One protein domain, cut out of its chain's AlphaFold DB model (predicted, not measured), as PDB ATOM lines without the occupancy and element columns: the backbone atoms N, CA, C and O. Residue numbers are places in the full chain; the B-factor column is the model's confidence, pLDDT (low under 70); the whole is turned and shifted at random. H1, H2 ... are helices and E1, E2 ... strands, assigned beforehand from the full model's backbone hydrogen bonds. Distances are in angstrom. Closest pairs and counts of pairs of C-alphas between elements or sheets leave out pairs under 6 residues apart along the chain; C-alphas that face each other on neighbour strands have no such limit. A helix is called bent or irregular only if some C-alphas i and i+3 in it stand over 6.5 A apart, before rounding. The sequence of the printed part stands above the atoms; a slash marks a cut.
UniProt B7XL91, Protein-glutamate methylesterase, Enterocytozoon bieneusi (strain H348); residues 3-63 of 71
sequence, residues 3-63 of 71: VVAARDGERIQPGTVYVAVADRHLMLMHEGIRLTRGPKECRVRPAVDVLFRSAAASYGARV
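This is residues 3 to 63 of the 71 residues of the protein "Protein-glutamate methylesterase" of Enterocytozoon bieneusi (strain H348) (UniProt B7XL91). The strand hairpin E3 and E4 sits in the middle, with helix H1 packed on E3 on one side and the short pair of strands E1 and E2 beyond the other side. The 61 printed residues hold E1, E2, E3, E4 and H1 in that order, a mixed class; E1 and E2 are parallel, E3 and E4 antiparallel. The whole is compact, radius of gyration of the C-alphas 11.0 A, spanning 31 by 24 by 16 A.

Find C-alpha 3 at (126.788, 101.861, 94.790), where E1, residues 3 to 5, begins its 7.2 A. Next come E2, 16 to 19, 9.7 A; E3, 25 to 29, 12.5 A; E4, 32 to 36, 13.0 A. H1, 48 to 62, runs 17.7 A to C-alpha 62 at (125.508, 112.056, 76.266); it is irregular, C-alphas 58 and 61 being 9.7 A apart.

Look at N 4 and O 17, 2.9 A, between E1 and E2, and N 27 and O 34, 2.9 A, in the hairpin. E2 and E3 are only just apart, closest C-alphas 8.5 A. E3 and H1 come closest at the C-alphas of Met 27 and Leu 51, 4.9 A. In H1, 9 of 11 O i to N i+4 pairs are within hydrogen-bond range.

The C-alphas farthest apart, Pro 14 and Arg 43, are 31.6 A apart. The printed part has no cut, the link E4 to H1 is long, and no printed residue is under 70 in pLDDT.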
ATOM      1  N   VAL A   3     126.483 103.038  95.620       98.25
ATOM      2  CA  VAL A   3     126.788 101.861  94.790       98.25
ATOM      3  C   VAL A   3     125.726 100.801  95.045       98.25
ATOM      4  O   VAL A   3     125.469 100.455  96.197       98.25
ATOM      5  N   VAL A   4     125.081 100.313  93.986       98.31
ATOM      6  CA  VAL A   4     124.031  99.293  94.078       98.31
ATOM      7  C   VAL A   4     124.163  98.247  92.985       98.31
ATOM      8  O   VAL A   4     124.612  98.536  91.878       98.31
ATOM      9  N   ALA A   5     123.700  97.033  93.276       98.31
ATOM     10  CA  ALA A   5     123.405  96.066  92.231       98.31
ATOM     11  C   ALA A   5     122.255  96.593  91.362       98.31
ATOM     12  O   ALA A   5     121.243  97.070  91.884       98.31
ATOM     13  N   ALA A   6     122.414  96.501  90.047       98.06
ATOM     14  CA  ALA A   6     121.396  96.912  89.099       98.06
ATOM     15  C   ALA A   6     120.100  96.108  89.276       98.06
ATOM     16  O   ALA A   6     120.130  94.899  89.526       98.06
ATOM     17  N   ARG A   7     118.960  96.781  89.111       98.06
ATOM     18  CA  ARG A   7     117.625  96.177  89.150       98.06
ATOM     19  C   ARG A   7     116.908  96.441  87.837       98.06
ATOM     20  O   ARG A   7     117.037  97.511  87.249       98.06
ATOM     21  N   ASP A   8     116.182  95.434  87.370       98.00
ATOM     22  CA  ASP A   8     115.413  95.532  86.134       98.00
ATOM     23  C   ASP A   8     114.269  96.546  86.292       98.00
ATOM     24  O   ASP A   8     113.571  96.533  87.304       98.00
ATOM     25  N   GLY A   9     114.104  97.431  85.309       96.62
ATOM     26  CA  GLY A   9     113.084  98.481  85.300       96.62
ATOM     27  C   GLY A   9     113.391  99.697  86.183       96.62
ATOM     28  O   GLY A   9     112.597 100.634  86.212       96.62
ATOM     29  N   GLU A  10     114.519  99.725  86.904       96.31
ATOM     30  CA  GLU A  10     114.874 100.883  87.729       96.31
ATOM     31  C   GLU A  10     115.333 102.062  86.856       96.31
ATOM     32  O   GLU A  10     116.144 101.903  85.938       96.31
ATOM     33  N   ARG A  11     114.839 103.269  87.161       96.75
ATOM     34  CA  ARG A  11     115.303 104.508  86.523       96.75
ATOM     35  C   ARG A  11     116.732 104.835  86.953       96.75
ATOM     36  O   ARG A  11     117.069 104.731  88.129       96.75
ATOM     37  N   ILE A  12     117.538 105.310  86.008       95.75
ATOM     38  CA  ILE A  12     118.911 105.756  86.271       95.75
ATOM     39  C   ILE A  12     118.871 107.055  87.083       95.75
ATOM     40  O   ILE A  12     118.296 108.048  86.638       95.75
ATOM     41  N   GLN A  13     119.496 107.050  88.261       96.88
ATOM     42  CA  GLN A  13     119.559 108.203  89.159       96.88
ATOM     43  C   GLN A  13     120.960 108.841  89.178       96.88
ATOM     44  O   GLN A  13     121.957 108.114  89.270       96.88
ATOM     45  N   PRO A  14     121.069 110.185  89.164       96.94
ATOM     46  CA  PRO A  14     122.340 110.877  89.357       96.94
ATOM     47  C   PRO A  14     123.049 110.453  90.652       96.94
ATOM     48  O   PRO A  14     122.415 110.169  91.668       96.94
ATOM     49  N   GLY A  15     124.384 110.406  90.627       97.62
ATOM     50  CA  GLY A  15     125.191 110.064  91.806       97.62
ATOM     51  C   GLY A  15     125.145 108.587  92.225       97.62
ATOM     52  O   GLY A  15     125.570 108.270  93.342       97.62
ATOM     53  N   THR A  16     124.662 107.695  91.352       98.06
ATOM     54  CA  THR A  16     124.558 106.249  91.603       98.06
ATOM     55  C   THR A  16     125.399 105.440  90.617       98.06
ATOM     56  O   THR A  16     125.363 105.679  89.414       98.06
ATOM     57  N   VAL A  17     126.136 104.452  91.126       97.94
ATOM     58  CA  VAL A  17     126.801 103.412  90.334       97.94
ATOM     59  C   VAL A  17     125.950 102.161  90.355       97.94
ATOM     60  O   VAL A  17     125.661 101.619  91.424       97.94
ATOM     61  N   TYR A  18     125.603 101.688  89.166       98.12
ATOM     62  CA  TYR A  18     124.874 100.447  88.968       98.12
ATOM     63  C   TYR A  18     125.843  99.348  88.553       98.12
ATOM     64  O   TYR A  18     126.480  99.423  87.504       98.12
ATOM     65  N   VAL A  19     125.951  98.321  89.387       98.06
ATOM     66  CA  VAL A  19     126.823  97.171  89.155       98.06
ATOM     67  C   VAL A  19     126.026  96.075  88.458       98.06
ATOM     68  O   VAL A  19     124.932  95.715  88.903       98.06
ATOM     69  N   ALA A  20     126.563  95.543  87.359       97.62
ATOM     70  CA  ALA A  20     125.957  94.417  86.657       97.62
ATOM     71  C   ALA A  20     125.841  93.192  87.576       97.62
ATOM     72  O   ALA A  20     126.738  92.899  88.364       97.62
ATOM     73  N   VAL A  21     124.728  92.467  87.463       98.00
ATOM     74  CA  VAL A  21     124.497  91.230  88.216       98.00
ATOM     75  C   VAL A  21     124.913  90.015  87.392       98.00
ATOM     76  O   VAL A  21     124.863  90.037  86.161       98.00
ATOM     77  N   ALA A  22     125.312  88.939  88.072       96.94
ATOM     78  CA  ALA A  22     125.729  87.705  87.418       96.94
ATOM     79  C   ALA A  22     124.630  87.137  86.501       96.94
ATOM     80  O   ALA A  22     123.434  87.244  86.784       96.94
ATOM     81  N   ASP A  23     125.055  86.513  85.401       96.50
ATOM     82  CA  ASP A  23     124.193  85.835  84.428       96.50
ATOM     83  C   ASP A  23     123.122  86.716  83.752       96.50
ATOM     84  O   ASP A  23     122.173  86.206  83.153       96.50
ATOM     85  N   ARG A  24     123.268  88.047  83.784       98.12
ATOM     86  CA  ARG A  24     122.396  88.968  83.042       98.12
ATOM     87  C   ARG A  24     123.198  90.056  82.345       98.12
ATOM     88  O   ARG A  24     124.106  90.628  82.933       98.12
ATOM     89  N   HIS A  25     122.847  90.372  81.103       98.19
ATOM     90  CA  HIS A  25     123.358  91.577  80.458       98.19
ATOM     91  C   HIS A  25     122.686  92.798  81.076       98.19
ATOM     92  O   HIS A  25     121.461  92.829  81.201       98.19
ATOM     93  N   LEU A  26     123.493  93.791  81.443       98.44
ATOM     94  CA  LEU A  26     123.020  95.106  81.848       98.44
ATOM     95  C   LEU A  26     122.941  95.983  80.603       98.44
ATOM     96  O   LEU A  26     123.940  96.171  79.913       98.44
ATOM     97  N   MET A  27     121.749  96.491  80.320       98.31
ATOM     98  CA  MET A  27     121.477  97.372  79.191       98.31
ATOM     99  C   MET A  27     120.858  98.672  79.686       98.31
ATOM    100  O   MET A  27     120.108  98.670  80.666       98.31
ATOM    101  N   LEU A  28     121.137  99.767  78.983       97.62
ATOM    102  CA  LEU A  28     120.499 101.054  79.229       97.62
ATOM    103  C   LEU A  28     119.461 101.340  78.143       97.62
ATOM    104  O   LEU A  28     119.757 101.257  76.950       97.62
ATOM    105  N   MET A  29     118.258 101.695  78.577       95.62
ATOM    106  CA  MET A  29     117.128 102.117  77.750       95.62
ATOM    107  C   MET A  29     116.668 103.500  78.214       95.62
ATOM    108  O   MET A  29     116.917 103.877  79.357       95.62
ATOM    109  N   HIS A  30     115.947 104.239  77.369       92.06
ATOM    110  CA  HIS A  30     115.382 105.545  77.745       92.06
ATOM    111  C   HIS A  30     114.536 105.483  79.033       92.06
ATOM    112  O   HIS A  30     114.606 106.388  79.861       92.06
ATOM    113  N   GLU A  31     113.800 104.385  79.227       90.81
ATOM    114  CA  GLU A  31     112.943 104.139  80.398       90.81
ATOM    115  C   GLU A  31     113.717 103.709  81.662       90.81
ATOM    116  O   GLU A  31     113.162 103.722  82.762       90.81
ATOM    117  N   GLY A  32     114.996 103.333  81.535       95.75
ATOM    118  CA  GLY A  32     115.832 102.890  82.649       95.75
ATOM    119  C   GLY A  32     116.701 101.672  82.340       95.75
ATOM    120  O   GLY A  32     117.092 101.408  81.201       95.75
ATOM    121  N   ILE A  33     117.038 100.928  83.389       98.12
ATOM    122  CA  ILE A  33     117.908  99.754  83.319       98.12
ATOM    123  C   ILE A  33     117.105  98.530  82.886       98.12
ATOM    124  O   ILE A  33     116.042  98.239  83.434       98.12
ATOM    125  N   ARG A  34     117.657  97.751  81.954       98.12
ATOM    126  CA  ARG A  34     117.123  96.443  81.566       98.12
ATOM    127  C   ARG A  34     118.143  95.350  81.854       98.12
ATOM    128  O   ARG A  34     119.304  95.459  81.461       98.12
ATOM    129  N   LEU A  35     117.701  94.279  82.508       98.25
ATOM    130  CA  LEU A  35     118.499  93.086  82.768       98.25
ATOM    131  C   LEU A  35     117.974  91.913  81.949       98.25
ATOM    132  O   LEU A  35     116.891  91.391  82.213       98.25
ATOM    133  N   THR A  36     118.759  91.449  80.980       97.06
ATOM    134  CA  THR A  36     118.322  90.398  80.053       97.06
ATOM    135  C   THR A  36     119.163  89.132  80.179       97.06
ATOM    136  O   THR A  36     120.347  89.170  80.511       97.06
ATOM    137  N   ARG A  37     118.551  87.981  79.882       96.25
ATOM    138  CA  ARG A  37     119.242  86.689  79.721       96.25
ATOM    139  C   ARG A  37     119.405  86.318  78.244       96.25
ATOM    140  O   ARG A  37     119.346  85.139  77.898       96.25
ATOM    141  N   GLY A  38     119.590  87.319  77.380       92.75
ATOM    142  CA  GLY A  38     119.897  87.101  75.964       92.75
ATOM    143  C   GLY A  38     121.173  86.267  75.766       92.75
ATOM    144  O   GLY A  38     121.883  85.999  76.744       92.75
ATOM    145  N   PRO A  39     121.461  85.826  74.528       95.25
ATOM    146  CA  PRO A  39     122.659  85.050  74.221       95.25
ATOM    147  C   PRO A  39     123.924  85.706  74.779       95.25
ATOM    148  O   PRO A  39     124.024  86.929  74.813       95.25
ATOM    149  N   LYS A  40     124.887  84.887  75.213       94.88
ATOM    150  CA  LYS A  40     126.184  85.392  75.673       94.88
ATOM    151  C   LYS A  40     126.902  86.083  74.515       94.88
ATOM    152  O   LYS A  40     127.072  85.480  73.460       94.88
ATOM    153  N   GLU A  41     127.396  87.287  74.755       93.94
ATOM    154  CA  GLU A  41     128.292  87.996  73.839       93.94
ATOM    155  C   GLU A  41     129.731  87.605  74.188       93.94
ATOM    156  O   GLU A  41     130.078  87.558  75.368       93.94
ATOM    157  N   CYS A  42     130.558  87.244  73.205       90.56
ATOM    158  CA  CYS A  42     131.934  86.779  73.450       90.56
ATOM    159  C   CYS A  42     132.048  85.666  74.521       90.56
ATOM    160  O   CYS A  42     133.032  85.586  75.252       90.56
ATOM    161  N   ARG A  43     131.033  84.793  74.631       94.31
ATOM    162  CA  ARG A  43     130.917  83.721  75.648       94.31
ATOM    163  C   ARG A  43     130.815  84.204  77.106       94.31
ATOM    164  O   ARG A  43     130.846  83.367  78.011       94.31
ATOM    165  N   VAL A  44     130.596  85.497  77.350       94.62
ATOM    166  CA  VAL A  44     130.435  86.079  78.691       94.62
ATOM    167  C   VAL A  44     129.054  86.708  78.891       94.62
ATOM    168  O   VAL A  44     128.373  87.121  77.952       94.62
ATOM    169  N   ARG A  45     128.609  86.738  80.150       96.69
ATOM    170  CA  ARG A  45     127.397  87.434  80.594       96.69
ATOM    171  C   ARG A  45     127.528  87.738  82.093       96.69
ATOM    172  O   ARG A  45     127.551  86.785  82.876       96.69
ATOM    173  N   PRO A  46     127.598  89.013  82.512       97.12
ATOM    174  CA  PRO A  46     127.444  90.243  81.719       97.12
ATOM    175  C   PRO A  46     128.585  90.488  80.718       97.12
ATOM    176  O   PRO A  46     129.719  90.087  80.950       97.12
ATOM    177  N   ALA A  47     128.269  91.169  79.616       97.62
ATOM    178  CA  ALA A  47     129.232  91.587  78.595       97.62
ATOM    179  C   ALA A  47     129.220  93.111  78.455       97.62
ATOM    180  O   ALA A  47     128.141  93.706  78.372       97.62
ATOM    181  N   VAL A  48     130.406  93.726  78.412       96.56
ATOM    182  CA  VAL A  48     130.562  95.187  78.322       96.56
ATOM    183  C   VAL A  48     130.082  95.737  76.979       96.56
ATOM    184  O   VAL A  48     129.452  96.790  76.949       96.56
ATOM    185  N   ASP A  49     130.259  94.988  75.887       96.19
ATOM    186  CA  ASP A  49     129.816  95.396  74.548       96.19
ATOM    187  C   ASP A  49     128.302  95.607  74.483       96.19
ATOM    188  O   ASP A  49     127.815  96.534  73.837       96.19
ATOM    189  N   VAL A  50     127.539  94.773  75.197       97.69
ATOM    190  CA  VAL A  50     126.076  94.885  75.272       97.69
ATOM    191  C   VAL A  50     125.671  96.153  76.030       97.69
ATOM    192  O   VAL A  50     124.773  96.879  75.593       97.69
ATOM    193  N   LEU A  51     126.373  96.465  77.124       97.62
ATOM    194  CA  LEU A  51     126.168  97.700  77.875       97.62
ATOM    195  C   LEU A  51     126.479  98.922  77.006       97.62
ATOM    196  O   LEU A  51     125.610  99.768  76.818       97.62
ATOM    197  N   PHE A  52     127.678  98.993  76.428       97.75
ATOM    198  CA  PHE A  52     128.120 100.156  75.657       97.75
ATOM    199  C   PHE A  52     127.255 100.387  74.421       97.75
ATOM    200  O   PHE A  52     126.840 101.517  74.172       97.75
ATOM    201  N   ARG A  53     126.899  99.322  73.694       97.38
ATOM    202  CA  ARG A  53     126.017  99.418  72.525       97.38
ATOM    203  C   ARG A  53     124.639  99.960  72.900       97.38
ATOM    204  O   ARG A  53     124.142 100.856  72.226       97.38
ATOM    205  N   SER A  54     124.033  99.451  73.977       98.12
ATOM    206  CA  SER A  54     122.724  99.942  74.434       98.12
ATOM    207  C   SER A  54     122.786 101.380  74.958       98.12
ATOM    208  O   SER A  54     121.899 102.177  74.663       98.12
ATOM    209  N   ALA A  55     123.858 101.749  75.662       97.94
ATOM    210  CA  ALA A  55     124.062 103.104  76.157       97.94
ATOM    211  C   ALA A  55     124.218 104.112  75.008       97.94
ATOM    212  O   ALA A  55     123.548 105.143  75.007       97.94
ATOM    213  N   ALA A  56     125.040 103.790  74.006       97.94
ATOM    214  CA  ALA A  56     125.215 104.618  72.818       97.94
ATOM    215  C   ALA A  56     123.912 104.742  72.011       97.94
ATOM    216  O   ALA A  56     123.555 105.843  71.602       97.94
ATOM    217  N   ALA A  57     123.166 103.645  71.839       97.75
ATOM    218  CA  ALA A  57     121.881 103.665  71.141       97.75
ATOM    219  C   ALA A  57     120.812 104.496  71.875       97.75
ATOM    220  O   ALA A  57     120.030 105.190  71.233       97.75
ATOM    221  N   SER A  58     120.783 104.445  73.210       97.19
ATOM    222  CA  SER A  58     119.769 105.137  74.016       97.19
ATOM    223  C   SER A  58     120.102 106.598  74.313       97.19
ATOM    224  O   SER A  58     119.199 107.403  74.477       97.19
ATOM    225  N   TYR A  59     121.377 106.973  74.413       96.25
ATOM    226  CA  TYR A  59     121.761 108.307  74.894       96.25
ATOM    227  C   TYR A  59     122.730 109.051  73.963       96.25
ATOM    228  O   TYR A  59     123.013 110.230  74.196       96.25
ATOM    229  N   GLY A  60     123.222 108.406  72.900       96.06
ATOM    230  CA  GLY A  60     124.098 109.017  71.901       96.06
ATOM    231  C   GLY A  60     125.329 109.679  72.523       96.06
ATOM    232  O   GLY A  60     125.998 109.108  73.382       96.06
ATOM    233  N   ALA A  61     125.592 110.927  72.125       97.00
ATOM    234  CA  ALA A  61     126.737 111.718  72.585       97.00
ATOM    235  C   ALA A  61     126.705 112.105  74.082       97.00
ATOM    236  O   ALA A  61     127.637 112.737  74.570       97.00
ATOM    237  N   ARG A  62     125.650 111.747  74.829       96.06
ATOM    238  CA  ARG A  62     125.508 112.056  76.266       96.06
ATOM    239  C   ARG A  62     126.167 111.015  77.180       96.06
ATOM    240  O   ARG A  62     126.005 111.094  78.397       96.06
ATOM    241  N   VAL A  63     126.864 110.029  76.616       97.06
ATOM    242  CA  VAL A  63     127.505 108.929  77.351       97.06
ATOM    243  C   VAL A  63     129.008 108.947  77.127       97.06
ATOM    244  O   VAL A  63     129.479 109.142  76.011       97.06
TER     245      VAL A  63